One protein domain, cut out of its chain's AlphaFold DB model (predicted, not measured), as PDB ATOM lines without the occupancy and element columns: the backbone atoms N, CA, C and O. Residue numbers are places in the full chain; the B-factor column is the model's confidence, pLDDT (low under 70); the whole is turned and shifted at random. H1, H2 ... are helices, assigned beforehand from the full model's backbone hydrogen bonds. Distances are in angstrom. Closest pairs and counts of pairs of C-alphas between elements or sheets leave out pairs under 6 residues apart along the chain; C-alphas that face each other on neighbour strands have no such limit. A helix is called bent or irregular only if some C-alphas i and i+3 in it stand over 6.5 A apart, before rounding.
ATOM      1  N   ARG A  44     126.103 119.859  97.094       71.25
ATOM      2  CA  ARG A  44     127.290 119.835  96.232       71.25
ATOM      3  C   ARG A  44     127.322 121.033  95.281       71.25
ATOM      4  O   ARG A  44     128.357 121.685  95.141       71.25
ATOM      5  N   ASP A  45     126.173 121.381  94.707       66.25
ATOM      6  CA  ASP A  45     126.039 122.544  93.827       66.25
ATOM      7  C   ASP A  45     126.207 123.866  94.592       66.25
ATOM      8  O   ASP A  45     126.810 124.805  94.072       66.25
ATOM      9  N   MET A  46     125.728 123.943  95.840       62.28
ATOM     10  CA  MET A  46     125.947 125.106  96.711       62.28
ATOM     11  C   MET A  46     127.433 125.271  97.041       62.28
ATOM     12  O   MET A  46     127.969 126.378  96.991       62.28
ATOM     13  N   PHE A  47     128.109 124.169  97.362       64.06
ATOM     14  CA  PHE A  47     129.519 124.166  97.725       64.06
ATOM     15  C   PHE A  47     130.415 124.601  96.557       64.06
ATOM     16  O   PHE A  47     131.277 125.461  96.736       64.06
ATOM     17  N   GLU A  48     130.157 124.112  95.340       68.81
ATOM     18  CA  GLU A  48     130.889 124.544  94.141       68.81
ATOM     19  C   GLU A  48     130.659 126.028  93.801       68.81
ATOM     20  O   GLU A  48     131.567 126.696  93.301       68.81
ATOM     21  N   GLN A  49     129.483 126.589  94.109       58.72
ATOM     22  CA  GLN A  49     129.240 128.032  93.973       58.72
ATOM     23  C   GLN A  49     130.053 128.846  94.990       58.72
ATOM     24  O   GLN A  49     130.674 129.843  94.622       58.72
ATOM     25  N   ILE A  50     130.102 128.404  96.251       55.56
ATOM     26  CA  ILE A  50     130.857 129.073  97.323       55.56
ATOM     27  C   ILE A  50     132.370 128.996  97.066       55.56
ATOM     28  O   ILE A  50     133.078 129.987  97.241       55.56
ATOM     29  N   LYS A  51     132.871 127.849  96.599       59.47
ATOM     30  CA  LYS A  51     134.275 127.641  96.213       59.47
ATOM     31  C   LYS A  51     134.747 128.664  95.184       59.47
ATOM     32  O   LYS A  51     135.804 129.262  95.354       59.47
ATOM     33  N   ARG A  52     133.935 128.929  94.154       55.59
ATOM     34  CA  ARG A  52     134.239 129.944  93.127       55.59
ATOM     35  C   ARG A  52     134.355 131.360  93.696       55.59
ATOM     36  O   ARG A  52     134.995 132.201  93.073       55.59
ATOM     37  N   ALA A  53     133.752 131.620  94.855       43.50
ATOM     38  CA  ALA A  53     133.757 132.916  95.523       43.50
ATOM     39  C   ALA A  53     134.826 133.044  96.629       43.50
ATOM     40  O   ALA A  53     135.063 134.154  97.102       43.50
ATOM     41  N   SER A  54     135.476 131.953  97.062       49.34
ATOM     42  CA  SER A  54     136.414 131.981  98.192       49.34
ATOM     43  C   SER A  54     137.560 130.975  98.066       49.34
ATOM     44  O   SER A  54     137.369 129.763  98.158       49.34
ATOM     45  N   LYS A  55     138.797 131.489  98.008       54.03
ATOM     46  CA  LYS A  55     140.027 130.674  98.060       54.03
ATOM     47  C   LYS A  55     140.188 129.891  99.369       54.03
ATOM     48  O   LYS A  55     140.898 128.893  99.399       54.03
ATOM     49  N   ALA A  56     139.545 130.319 100.458       54.50
ATOM     50  CA  ALA A  56     139.558 129.569 101.717       54.50
ATOM     51  C   ALA A  56     138.776 128.248 101.598       54.50
ATOM     52  O   ALA A  56     139.106 127.265 102.255       54.50
ATOM     53  N   VAL A  57     137.776 128.209 100.714       61.25
ATOM     54  CA  VAL A  57     136.901 127.051 100.495       61.25
ATOM     55  C   VAL A  57     137.556 126.026  99.561       61.25
ATOM     56  O   VAL A  57     137.323 124.829  99.709       61.25
ATOM     57  N   GLU A  58     138.474 126.455  98.688       65.81
ATOM     58  CA  GLU A  58     139.330 125.537  97.918       65.81
ATOM     59  C   GLU A  58     140.177 124.629  98.826       65.81
ATOM     60  O   GLU A  58     140.391 123.464  98.500       65.81
ATOM     61  N   ARG A  59     140.615 125.123  99.994       73.12
ATOM     62  CA  ARG A  59     141.491 124.367 100.910       73.12
ATOM     63  C   ARG A  59     140.801 123.179 101.569       73.12
ATOM     64  O   ARG A  59     141.446 122.174 101.846       73.12
ATOM     65  N   ILE A  60     139.494 123.283 101.803       77.19
ATOM     66  CA  ILE A  60     138.701 122.205 102.405       77.19
ATOM     67  C   ILE A  60     138.169 121.213 101.357       77.19
ATOM     68  O   ILE A  60     137.678 120.146 101.729       77.19
ATOM     69  N   GLN A  61     138.289 121.519 100.055       82.56
ATOM     70  CA  GLN A  61     137.762 120.699  98.956       82.56
ATOM     71  C   GLN A  61     138.143 119.215  99.051       82.56
ATOM     72  O   GLN A  61     137.244 118.388  98.917       82.56
ATOM     73  N   PRO A  62     139.406 118.827  99.317       87.06
ATOM     74  CA  PRO A  62     139.757 117.410  99.291       87.06
ATOM     75  C   PRO A  62     139.044 116.593 100.377       87.06
ATOM     76  O   PRO A  62     138.808 115.405 100.180       87.06
ATOM     77  N   PHE A  63     138.685 117.211 101.508       88.12
ATOM     78  CA  PHE A  63     137.877 116.576 102.553       88.12
ATOM     79  C   PHE A  63     136.391 116.574 102.197       88.12
ATOM     80  O   PHE A  63     135.699 115.585 102.433       88.12
ATOM     81  N   MET A  64     135.911 117.639 101.558       85.25
ATOM     82  CA  MET A  64     134.539 117.717 101.055       85.25
ATOM     83  C   MET A  64     134.263 116.655  99.988       85.25
ATOM     84  O   MET A  64     133.235 115.987 100.053       85.25
ATOM     85  N   ASP A  65     135.207 116.410  99.077       87.69
ATOM     86  CA  ASP A  65     135.119 115.347  98.070       87.69
ATOM     87  C   ASP A  65     134.996 113.955  98.706       87.69
ATOM     88  O   ASP A  65     134.280 113.094  98.191       87.69
ATOM     89  N   LEU A  66     135.656 113.728  99.847       88.75
ATOM     90  CA  LEU A  66     135.519 112.480 100.598       88.75
ATOM     91  C   LEU A  66     134.129 112.345 101.205       88.75
ATOM     92  O   LEU A  66     133.512 111.297 101.062       88.75
ATOM     93  N   ILE A  67     133.617 113.396 101.841       88.75
ATOM     94  CA  ILE A  67     132.281 113.387 102.450       88.75
ATOM     95  C   ILE A  67     131.222 113.145 101.371       88.75
ATOM     96  O   ILE A  67     130.371 112.273 101.515       88.75
ATOM     97  N   PHE A  68     131.337 113.843 100.240       87.50
ATOM     98  CA  PHE A  68     130.474 113.675  99.075       87.50
ATOM     99  C   PHE A  68     130.535 112.282  98.444       87.50
ATOM    100  O   PHE A  68     129.606 111.908  97.729       87.50
ATOM    101  N   ARG A  69     131.630 111.543  98.640       88.94
ATOM    102  CA  ARG A  69     131.790 110.174  98.144       88.94
ATOM    103  C   ARG A  69     131.260 109.136  99.129       88.94
ATOM    104  O   ARG A  69     130.707 108.130  98.702       88.94
ATOM    105  N   GLU A  70     131.465 109.358 100.421       90.62
ATOM    106  CA  GLU A  70     131.154 108.389 101.476       90.62
ATOM    107  C   GLU A  70     129.700 108.457 101.951       90.62
ATOM    108  O   GLU A  70     129.180 107.462 102.454       90.62
ATOM    109  N   TYR A  71     129.035 109.605 101.793       86.31
ATOM    110  CA  TYR A  71     127.677 109.813 102.285       86.31
ATOM    111  C   TYR A  71     126.704 110.138 101.150       86.31
ATOM    112  O   TYR A  71     127.014 110.963 100.289       86.31
ATOM    113  N   PRO A  72     125.508 109.520 101.145       83.19
ATOM    114  CA  PRO A  72     124.486 109.844 100.163       83.19
ATOM    115  C   PRO A  72     123.931 111.252 100.405       83.19
ATOM    116  O   PRO A  72     123.823 111.701 101.545       83.19
ATOM    117  N   GLU A  73     123.482 111.911  99.337       72.69
ATOM    118  CA  GLU A  73     122.832 113.235  99.394       72.69
ATOM    119  C   GLU A  73     121.575 113.239 100.287       72.69
ATOM    120  O   GLU A  73     121.196 114.266 100.841       72.69
ATOM    121  N   SER A  74     120.950 112.073 100.500       73.94
ATOM    122  CA  SER A  74     119.803 111.901 101.401       73.94
ATOM    123  C   SER A  74     120.158 111.847 102.891       73.94
ATOM    124  O   SER A  74     119.249 111.777 103.722       73.94
ATOM    125  N   ALA A  75     121.443 111.852 103.260       78.81
ATOM    126  CA  ALA A  75     121.845 111.870 104.660       78.81
ATOM    127  C   ALA A  75     121.318 113.136 105.357       78.81
ATOM    128  O   ALA A  75     121.330 114.231 104.797       78.81
ATOM    129  N   TRP A  76     120.858 113.003 106.603       75.56
ATOM    130  CA  TRP A  76     120.117 114.064 107.298       75.56
ATOM    131  C   TRP A  76     120.896 115.386 107.415       75.56
ATOM    132  O   TRP A  76     120.296 116.462 107.414       75.56
ATOM    133  N   PHE A  77     122.226 115.311 107.504       73.88
ATOM    134  CA  PHE A  77     123.112 116.468 107.617       73.88
ATOM    135  C   PHE A  77     123.453 117.102 106.263       73.88
ATOM    136  O   PHE A  77     123.928 118.231 106.233       73.88
ATOM    137  N   MET A  78     123.168 116.429 105.147       69.06
ATOM    138  CA  MET A  78     123.358 116.970 103.796       69.06
ATOM    139  C   MET A  78     122.232 117.944 103.403       69.06
ATOM    140  O   MET A  78     122.386 118.735 102.478       69.06
ATOM    141  N   VAL A  79     121.132 117.965 104.169       56.22
ATOM    142  CA  VAL A  79     119.964 118.844 103.962       56.22
ATOM    143  C   VAL A  79     120.168 120.262 104.533       56.22
ATOM    144  O   VAL A  79     119.601 121.220 104.010       56.22
ATOM    145  N   GLN A  80     120.988 120.432 105.584       57.62
ATOM    146  CA  GLN A  80     121.386 121.742 106.148       57.62
ATOM    147  C   GLN A  80     122.904 121.808 106.389       57.62
ATOM    148  O   GLN A  80     123.388 121.835 107.520       57.62
ATOM    149  N   PRO A  81     123.688 121.796 105.313       60.38
ATOM    150  CA  PRO A  81     124.986 121.140 105.353       60.38
ATOM    151  C   PRO A  81     126.158 122.049 105.697       60.38
ATOM    152  O   PRO A  81     127.200 121.556 106.123       60.38
ATOM    153  N   LEU A  82     126.025 123.367 105.525       62.31
ATOM    154  CA  LEU A  82     127.198 124.234 105.547       62.31
ATOM    155  C   LEU A  82     127.896 124.176 106.909       62.31
ATOM    156  O   LEU A  82     129.039 123.745 106.975       62.31
ATOM    157  N   GLN A  83     127.211 124.509 108.002       64.50
ATOM    158  CA  GLN A  83     127.824 124.487 109.336       64.50
ATOM    159  C   GLN A  83     128.077 123.068 109.855       64.50
ATOM    160  O   GLN A  83     129.085 122.840 110.519       64.50
ATOM    161  N   ILE A  84     127.210 122.106 109.526       71.81
ATOM    162  CA  ILE A  84     127.352 120.730 110.015       71.81
ATOM    163  C   ILE A  84     128.590 120.059 109.415       71.81
ATOM    164  O   ILE A  84     129.274 119.325 110.122       71.81
ATOM    165  N   VAL A  85     128.890 120.328 108.140       76.44
ATOM    166  CA  VAL A  85     129.962 119.657 107.401       76.44
ATOM    167  C   VAL A  85     131.259 120.458 107.409       76.44
ATOM    168  O   VAL A  85     132.326 119.893 107.616       76.44
ATOM    169  N   THR A  86     131.204 121.774 107.207       75.88
ATOM    170  CA  THR A  86     132.442 122.555 107.053       75.88
ATOM    171  C   THR A  86     133.152 122.816 108.379       75.88
ATOM    172  O   THR A  86     134.379 122.806 108.423       75.88
ATOM    173  N   PHE A  87     132.413 122.969 109.479       74.75
ATOM    174  CA  PHE A  87     132.996 123.226 110.794       74.75
ATOM    175  C   PHE A  87     133.906 122.098 111.327       74.75
ATOM    176  O   PHE A  87     135.042 122.388 111.721       74.75
ATOM    177  N   PRO A  88     133.499 120.812 111.309       80.69
ATOM    178  CA  PRO A  88     134.391 119.720 111.702       80.69
ATOM    179  C   PRO A  88     135.591 119.583 110.754       80.69
ATOM    180  O   PRO A  88     136.686 119.291 111.225       80.69
ATOM    181  N   VAL A  89     135.441 119.856 109.447       85.00
ATOM    182  CA  VAL A  89     136.574 119.862 108.498       85.00
ATOM    183  C   VAL A  89     137.629 120.877 108.926       85.00
ATOM    184  O   VAL A  89     138.809 120.548 109.013       85.00
ATOM    185  N   GLN A  90     137.210 122.096 109.257       77.50
ATOM    186  CA  GLN A  90     138.124 123.141 109.711       77.50
ATOM    187  C   GLN A  90     138.766 122.822 111.055       77.50
ATOM    188  O   GLN A  90     139.969 123.014 111.219       77.50
ATOM    189  N   THR A  91     137.976 122.309 111.996       79.75
ATOM    190  CA  THR A  91     138.466 121.912 113.321       79.75
ATOM    191  C   THR A  91     139.543 120.842 113.191       79.75
ATOM    192  O   THR A  91     140.612 120.951 113.788       79.75
ATOM    193  N   TYR A  92     139.299 119.846 112.341       85.00
ATOM    194  CA  TYR A  92     140.266 118.803 112.048       85.00
ATOM    195  C   TYR A  92     141.526 119.360 111.376       85.00
ATOM    196  O   TYR A  92     142.636 119.012 111.774       85.00
ATOM    197  N   MET A  93     141.379 120.245 110.387       83.44
ATOM    198  CA  MET A  93     142.522 120.855 109.707       83.44
ATOM    199  C   MET A  93     143.386 121.688 110.652       83.44
ATOM    200  O   MET A  93     144.602 121.527 110.635       83.44
ATOM    201  N   SER A  94     142.783 122.524 111.499       81.38
ATOM    202  CA  SER A  94     143.526 123.352 112.454       81.38
ATOM    203  C   SER A  94     144.199 122.497 113.533       81.38
ATOM    204  O   SER A  94     145.390 122.655 113.795       81.38
ATOM    205  N   GLY A  95     143.498 121.489 114.068       79.12
ATOM    206  CA  GLY A  95     144.061 120.546 115.042       79.12
ATOM    207  C   GLY A  95     145.225 119.697 114.511       79.12
ATOM    208  O   GLY A  95     146.009 119.180 115.302       79.12
ATOM    209  N   ASN A  96     145.362 119.578 113.186       82.38
ATOM    210  CA  ASN A  96     146.420 118.815 112.520       82.38
ATOM    211  C   ASN A  96     147.398 119.691 111.710       82.38
ATOM    212  O   ASN A  96     148.237 119.151 110.994       82.38
ATOM    213  N   GLY A  97     147.308 121.024 111.800       81.62
ATOM    214  CA  GLY A  97     148.217 121.941 111.098       81.62
ATOM    215  C   GLY A  97     148.120 121.911 109.565       81.62
ATOM    216  O   GLY A  97     149.109 122.164 108.890       81.62
ATOM    217  N   LEU A  98     146.945 121.605 109.004       81.56
ATOM    218  CA  LEU A  98     146.712 121.435 107.557       81.56
ATOM    219  C   LEU A  98     146.232 122.720 106.855       81.56
ATOM    220  O   LEU A  98     145.650 122.676 105.772       81.56
ATOM    221  N   GLU A  99     146.415 123.879 107.486       70.81
ATOM    222  CA  GLU A  99     145.807 125.161 107.091       70.81
ATOM    223  C   GLU A  99     146.336 125.719 105.756       70.81
ATOM    224  O   GLU A  99     145.655 126.511 105.092       70.81
ATOM    225  N   ASP A 100     147.530 125.288 105.342       69.50
ATOM    226  CA  ASP A 100     148.167 125.614 104.062       69.50
ATOM    227  C   ASP A 100     147.852 124.597 102.944       69.50
ATOM    228  O   ASP A 100     148.255 124.795 101.797       69.50
ATOM    229  N   GLY A 101     147.096 123.537 103.256       63.88
ATOM    230  CA  GLY A 101     146.728 122.470 102.324       63.88
ATOM    231  C   GLY A 101     147.833 121.439 102.066       63.88
ATOM    232  O   GLY A 101     147.639 120.531 101.255       63.88
ATOM    233  N   SER A 102     148.978 121.538 102.744       65.38
ATOM    234  CA  SER A 102     150.034 120.532 102.657       65.38
ATOM    235  C   SER A 102     149.586 119.218 103.318       65.38
ATOM    236  O   SER A 102     148.809 119.197 104.268       65.38
ATOM    237  N   SER A 103     150.027 118.077 102.781       71.19
ATOM    238  CA  SER A 103     149.797 116.736 103.363       71.19
ATOM    239  C   SER A 103     148.338 116.249 103.473       71.19
ATOM    240  O   SER A 103     148.108 115.159 104.003       71.19
ATOM    241  N   VAL A 104     147.359 116.969 102.910       75.50
ATOM    242  CA  VAL A 104     145.921 116.625 102.968       75.50
ATOM    243  C   VAL A 104     145.627 115.194 102.496       75.50
ATOM    244  O   VAL A 104     144.788 114.508 103.080       75.50
ATOM    245  N   GLU A 105     146.366 114.695 101.501       79.94
ATOM    246  CA  GLU A 105     146.236 113.318 101.000       79.94
ATOM    247  C   GLU A 105     146.476 112.246 102.077       79.94
ATOM    248  O   GLU A 105     145.766 111.243 102.123       79.94
ATOM    249  N   THR A 106     147.425 112.469 102.990       85.44
ATOM    250  CA  THR A 106     147.741 111.512 104.067       85.44
ATOM    251  C   THR A 106     146.708 111.519 105.195       85.44
ATOM    252  O   THR A 106     146.582 110.540 105.927       85.44
ATOM    253  N   HIS A 107     145.908 112.583 105.292       89.44
ATOM    254  CA  HIS A 107     144.893 112.758 106.327       89.44
ATOM    255  C   HIS A 107     143.485 112.344 105.892       89.44
ATOM    256  O   HIS A 107     142.572 112.401 106.711       89.44
ATOM    257  N   LYS A 108     143.285 111.892 104.648       87.50
ATOM    258  CA  LYS A 108     141.963 111.505 104.127       87.50
ATOM    259  C   LYS A 108     141.289 110.394 104.939       87.50
ATOM    260  O   LYS A 108     140.107 110.495 105.247       87.50
ATOM    261  N   GLY A 109     142.038 109.344 105.282       87.69
ATOM    262  CA  GLY A 109     141.543 108.224 106.092       87.69
ATOM    263  C   GLY A 109     141.199 108.644 107.525       87.69
ATOM    264  O   GLY A 109     140.037 108.528 107.909       87.69
ATOM    265  N   PRO A 110     142.159 109.210 108.282       89.25
ATOM    266  CA  PRO A 110     141.908 109.641 109.658       89.25
ATOM    267  C   PRO A 110     140.833 110.738 109.771       89.25
ATOM    268  O   PRO A 110     140.055 110.748 110.721       89.25
ATOM    269  N   PHE A 111     140.708 111.614 108.766       92.00
ATOM    270  CA  PHE A 111     139.615 112.585 108.702       92.00
ATOM    271  C   PHE A 111     138.246 111.910 108.580       92.00
ATOM    272  O   PHE A 111     137.300 112.319 109.246       92.00
ATOM    273  N   LEU A 112     138.117 110.888 107.729       90.81
ATOM    274  CA  LEU A 112     136.846 110.190 107.552       90.81
ATOM    275  C   LEU A 112     136.399 109.462 108.821       90.81
ATOM    276  O   LEU A 112     135.200 109.409 109.086       90.81
ATOM    277  N   GLU A 113     137.332 108.914 109.599       85.62
ATOM    278  CA  GLU A 113     137.030 108.323 110.909       85.62
ATOM    279  C   GLU A 113     136.526 109.389 111.885       85.62
ATOM    280  O   GLU A 113     135.415 109.270 112.400       85.62
ATOM    281  N   PHE A 114     137.267 110.491 112.023       90.00
ATOM    282  CA  PHE A 114     136.855 111.641 112.827       90.00
ATOM    283  C   PHE A 114     135.466 112.174 112.430       90.00
ATOM    284  O   PHE A 114     134.606 112.407 113.279       90.00
ATOM    285  N   PHE A 115     135.211 112.339 111.130       91.88
ATOM    286  CA  PHE A 115     133.946 112.872 110.631       91.88
ATOM    287  C   PHE A 115     132.775 111.905 110.875       91.88
ATOM    288  O   PHE A 115     131.679 112.347 111.224       91.88
ATOM    289  N   ARG A 116     133.003 110.584 110.756       87.38
ATOM    290  CA  ARG A 116     132.011 109.549 111.102       87.38
ATOM    291  C   ARG A 116     131.630 109.605 112.576       87.38
ATOM    292  O   ARG A 116     130.440 109.551 112.888       87.38
ATOM    293  N   GLU A 117     132.607 109.720 113.467       82.00
ATOM    294  CA  GLU A 117     132.367 109.831 114.909       82.00
ATOM    295  C   GLU A 117     131.593 111.105 115.249       82.00
ATOM    296  O   GLU A 117     130.573 111.049 115.940       82.00
ATOM    297  N   TYR A 118     132.014 112.236 114.680       90.81
ATOM    298  CA  TYR A 118     131.354 113.524 114.860       90.81
ATOM    299  C   TYR A 118     129.883 113.501 114.409       90.81
ATOM    300  O   TYR A 118     129.003 113.877 115.183       90.81
ATOM    301  N   ILE A 119     129.586 113.024 113.193       90.25
ATOM    302  CA  ILE A 119     128.204 112.977 112.684       90.25
ATOM    303  C   ILE A 119     127.336 112.035 113.518       90.25
ATOM    304  O   ILE A 119     126.178 112.352 113.782       90.25
ATOM    305  N   THR A 120     127.895 110.911 113.967       85.50
ATOM    306  CA  THR A 120     127.179 109.926 114.791       85.50
ATOM    307  C   THR A 120     126.819 110.507 116.159       85.50
ATOM    308  O   THR A 120     125.688 110.356 116.626       85.50
ATOM    309  N   ALA A 121     127.759 111.209 116.798       81.69
ATOM    310  CA  ALA A 121     127.514 111.900 118.058       81.69
ATOM    311  C   ALA A 121     126.480 113.025 117.888       81.69
ATOM    312  O   ALA A 121     125.557 113.150 118.696       81.69
ATOM    313  N   LEU A 122     126.575 113.794 116.800       84.94
ATOM    314  CA  LEU A 122     125.661 114.897 116.521       84.94
ATOM    315  C   LEU A 122     124.235 114.415 116.231       84.94
ATOM    316  O   LEU A 122     123.273 115.006 116.716       84.94
ATOM    317  N   GLU A 123     124.088 113.325 115.477       86.38
ATOM    318  CA  GLU A 123     122.788 112.709 115.197       86.38
ATOM    319  C   GLU A 123     122.122 112.218 116.481       86.38
ATOM    320  O   GLU A 123     120.930 112.449 116.686       86.38
ATOM    321  N   ARG A 124     122.898 111.610 117.383       85.19
ATOM    322  CA  ARG A 124     122.401 111.177 118.688       85.19
ATOM    323  C   ARG A 124     121.858 112.351 119.505       85.19
ATOM    324  O   ARG A 124     120.717 112.283 119.951       85.19
ATOM    325  N   ILE A 125     122.629 113.433 119.652       79.38
ATOM    326  CA  ILE A 125     122.193 114.625 120.403       79.38
ATOM    327  C   ILE A 125     120.947 115.244 119.759       79.38
ATOM    328  O   ILE A 125     119.992 115.587 120.454       79.38
ATOM    329  N   ARG A 126     120.910 115.333 118.425       84.94
ATOM    330  CA  ARG A 126     119.746 115.827 117.680       84.94
ATOM    331  C   ARG A 126     118.490 115.003 117.958       84.94
ATOM    332  O   ARG A 126     117.418 115.576 118.147       84.94
ATOM    333  N   LEU A 127     118.601 113.675 117.963       81.44
ATOM    334  CA  LEU A 127     117.477 112.782 118.250       81.44
ATOM    335  C   LEU A 127     117.031 112.866 119.717       81.44
ATOM    336  O   LEU A 127     115.832 112.801 119.979       81.44
ATOM    337  N   GLU A 128     117.964 113.047 120.654       85.50
ATOM    338  CA  GLU A 128     117.670 113.215 122.084       85.50
ATOM    339  C   GLU A 128     116.990 114.566 122.389       85.50
ATOM    340  O   GLU A 128     116.064 114.617 123.197       85.50
ATOM    341  N   GLN A 129     117.408 115.654 121.731       75.06
ATOM    342  CA  GLN A 129     116.898 117.011 121.982       75.06
ATOM    343  C   GLN A 129     115.655 117.380 121.154       75.06
ATOM    344  O   GLN A 129     114.900 118.274 121.545       75.06
ATOM    345  N   GLY A 130     115.408 116.710 120.025       79.56
ATOM    346  CA  GLY A 130     114.227 116.942 119.189       79.56
ATOM    347  C   GLY A 130     114.089 118.403 118.741       79.56
ATOM    348  O   GLY A 130     114.993 118.961 118.124       79.56
ATOM    349  N   GLU A 131     112.953 119.038 119.047       70.31
ATOM    350  CA  GLU A 131     112.688 120.447 118.691       70.31
ATOM    351  C   GLU A 131     113.571 121.456 119.446       70.31
ATOM    352  O   GLU A 131     113.703 122.595 119.005       70.31
ATOM    353  N   ALA A 132     114.187 121.049 120.560       70.44
ATOM    354  CA  ALA A 132     115.092 121.880 121.351       70.44
ATOM    355  C   ALA A 132     116.565 121.741 120.924       70.44
ATOM    356  O   ALA A 132     117.449 122.177 121.658       70.44
ATOM    357  N   PHE A 133     116.837 121.106 119.776       74.62
ATOM    358  CA  PHE A 133     118.196 120.862 119.301       74.62
ATOM    359  C   PHE A 133     118.967 122.163 119.037       74.62
ATOM    360  O   PHE A 133     118.588 122.957 118.173       74.62
ATOM    361  N   ASP A 134     120.079 122.338 119.752       75.75
ATOM    362  CA  ASP A 134     121.020 123.447 119.586       75.75
ATOM    363  C   ASP A 134     122.310 122.937 118.926       75.75
ATOM    364  O   ASP A 134     123.148 122.283 119.557       75.75
ATOM    365  N   LEU A 135     122.455 123.229 117.628       74.31
ATOM    366  CA  LEU A 135     123.594 122.792 116.818       74.31
ATOM    367  C   LEU A 135     124.929 123.309 117.375       74.31
ATOM    368  O   LEU A 135     125.892 122.546 117.445       74.31
ATOM    369  N   ASP A 136     124.984 124.571 117.801       69.44
ATOM    370  CA  ASP A 136     126.221 125.205 118.257       69.44
ATOM    371  C   ASP A 136     126.675 124.618 119.598       69.44
ATOM    372  O   ASP A 136     127.868 124.385 119.812       69.44
ATOM    373  N   ALA A 137     125.736 124.368 120.516       72.44
ATOM    374  CA  ALA A 137     126.044 123.742 121.798       72.44
ATOM    375  C   ALA A 137     126.554 122.303 121.611       72.44
ATOM    376  O   ALA A 137     127.591 121.941 122.171       72.44
ATOM    377  N   ALA A 138     125.881 121.517 120.765       77.69
ATOM    378  CA  ALA A 138     126.253 120.134 120.480       77.69
ATOM    379  C   ALA A 138     127.629 120.028 119.801       77.69
ATOM    380  O   ALA A 138     128.457 119.203 120.184       77.69
ATOM    381  N   GLN A 139     127.920 120.898 118.828       77.56
ATOM    382  CA  GLN A 139     129.223 120.928 118.161       77.56
ATOM    383  C   GLN A 139     130.372 121.253 119.131       77.56
ATOM    384  O   GLN A 139     131.450 120.679 118.994       77.56
ATOM    385  N   ARG A 140     130.160 122.125 120.129       71.81
ATOM    386  CA  ARG A 140     131.182 122.444 121.151       71.81
ATOM    387  C   ARG A 140     131.502 121.254 122.027       71.81
ATOM    388  O   ARG A 140     132.676 121.011 122.303       71.81
ATOM    389  N   GLU A 141     130.458 120.560 122.468       81.62
ATOM    390  CA  GLU A 141     130.580 119.380 123.315       81.62
ATOM    391  C   GLU A 141     131.342 118.271 122.585       81.62
ATOM    392  O   GLU A 141     132.329 117.762 123.104       81.62
ATOM    393  N   ILE A 142     130.953 117.964 121.344       81.56
ATOM    394  CA  ILE A 142     131.573 116.889 120.557       81.56
ATOM    395  C   ILE A 142     133.034 117.208 120.218       81.56
ATOM    396  O   ILE A 142     133.891 116.326 120.262       81.56
ATOM    397  N   LEU A 143     133.333 118.461 119.867       80.94
ATOM    398  CA  LEU A 143     134.657 118.866 119.391       80.94
ATOM    399  C   LEU A 143     135.595 119.354 120.510       80.94
ATOM    400  O   LEU A 143     136.714 119.768 120.215       80.94
ATOM    401  N   ASN A 144     135.170 119.292 121.780       72.38
ATOM    402  CA  ASN A 144     135.944 119.710 122.959       72.38
ATOM    403  C   ASN A 144     136.559 121.124 122.838       72.38
ATOM    404  O   ASN A 144     137.721 121.349 123.184       72.38
TER     405      ASN A 144
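Overview. This is residues 44 to 144 of the 456 residues of an uncharacterized protein of Firmicutes bacterium ADurb.Bin373 (UniProt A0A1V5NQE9). The long helix H4 makes the longest axis, with H2 and H3 crossing its residues 104 to 118 and H5 folding back on its residues 118 to 125. H1 makes a helical hairpin with H2 and is apart from H4. The printed part has 101 residues with five named helices, H1 to H5 in order, and no named strand; the class is all helix. It is compact, with a radius of gyration of the C-alphas of 13.6 A, and spans 39 by 28 by 21 A.

Arrangement. H1, residues 44 to 53, and H2, residues 55 to 70, form a hairpin at a shallow tilt of 14 degrees, the closest C-alphas, of Lys 51 and Val 57, 5.1 A apart. H2 touches H3, residues 81 to 95, only just about perpendicular at 72 degrees; the closest C-alphas, of Ile 60 and Val 89, are 6.9 A apart. H2 touches H4, residues 104 to 132, about perpendicular at 77 degrees, with residues 62 to 67 alone; the closest C-alphas, of Phe 63 and Lys 108, are 6.7 A apart. H3 touches H4 at a steep tilt of 48 degrees, opposite ways, the closest C-alphas, of Pro 88 and Phe 115, 6.9 A apart. H5, residues 135 to 143, touches H4 at a steep tilt of 47 degrees, opposite ways, the closest C-alphas, of Leu 122 and Ala 138, 6.6 A apart. Every O i to N i+4 pair is within hydrogen-bond range in H5, against 5 of 6 in H1, 7 of 12 in H2, 9 of 11 in H3 and 21 of 25 in H4.

Along the chain. H1 begins at C-alpha 44 (127.290, 119.835, 96.232). H2 measures 24.2 A, H3 21.4 A and H4 36.3 A from first to last C-alpha. H2 and H4 are irregular, with 7.4 A between C-alphas 59 and 62 and 9.4 A between C-alphas 128 and 131. H5 ends at C-alpha 143 (134.657, 118.866, 119.391).

Size, cuts and confidence. The printed part has no cut and no long link. Residues 45 to 58, 78 to 83, 100 to 102 and 136 have pLDDT under 70.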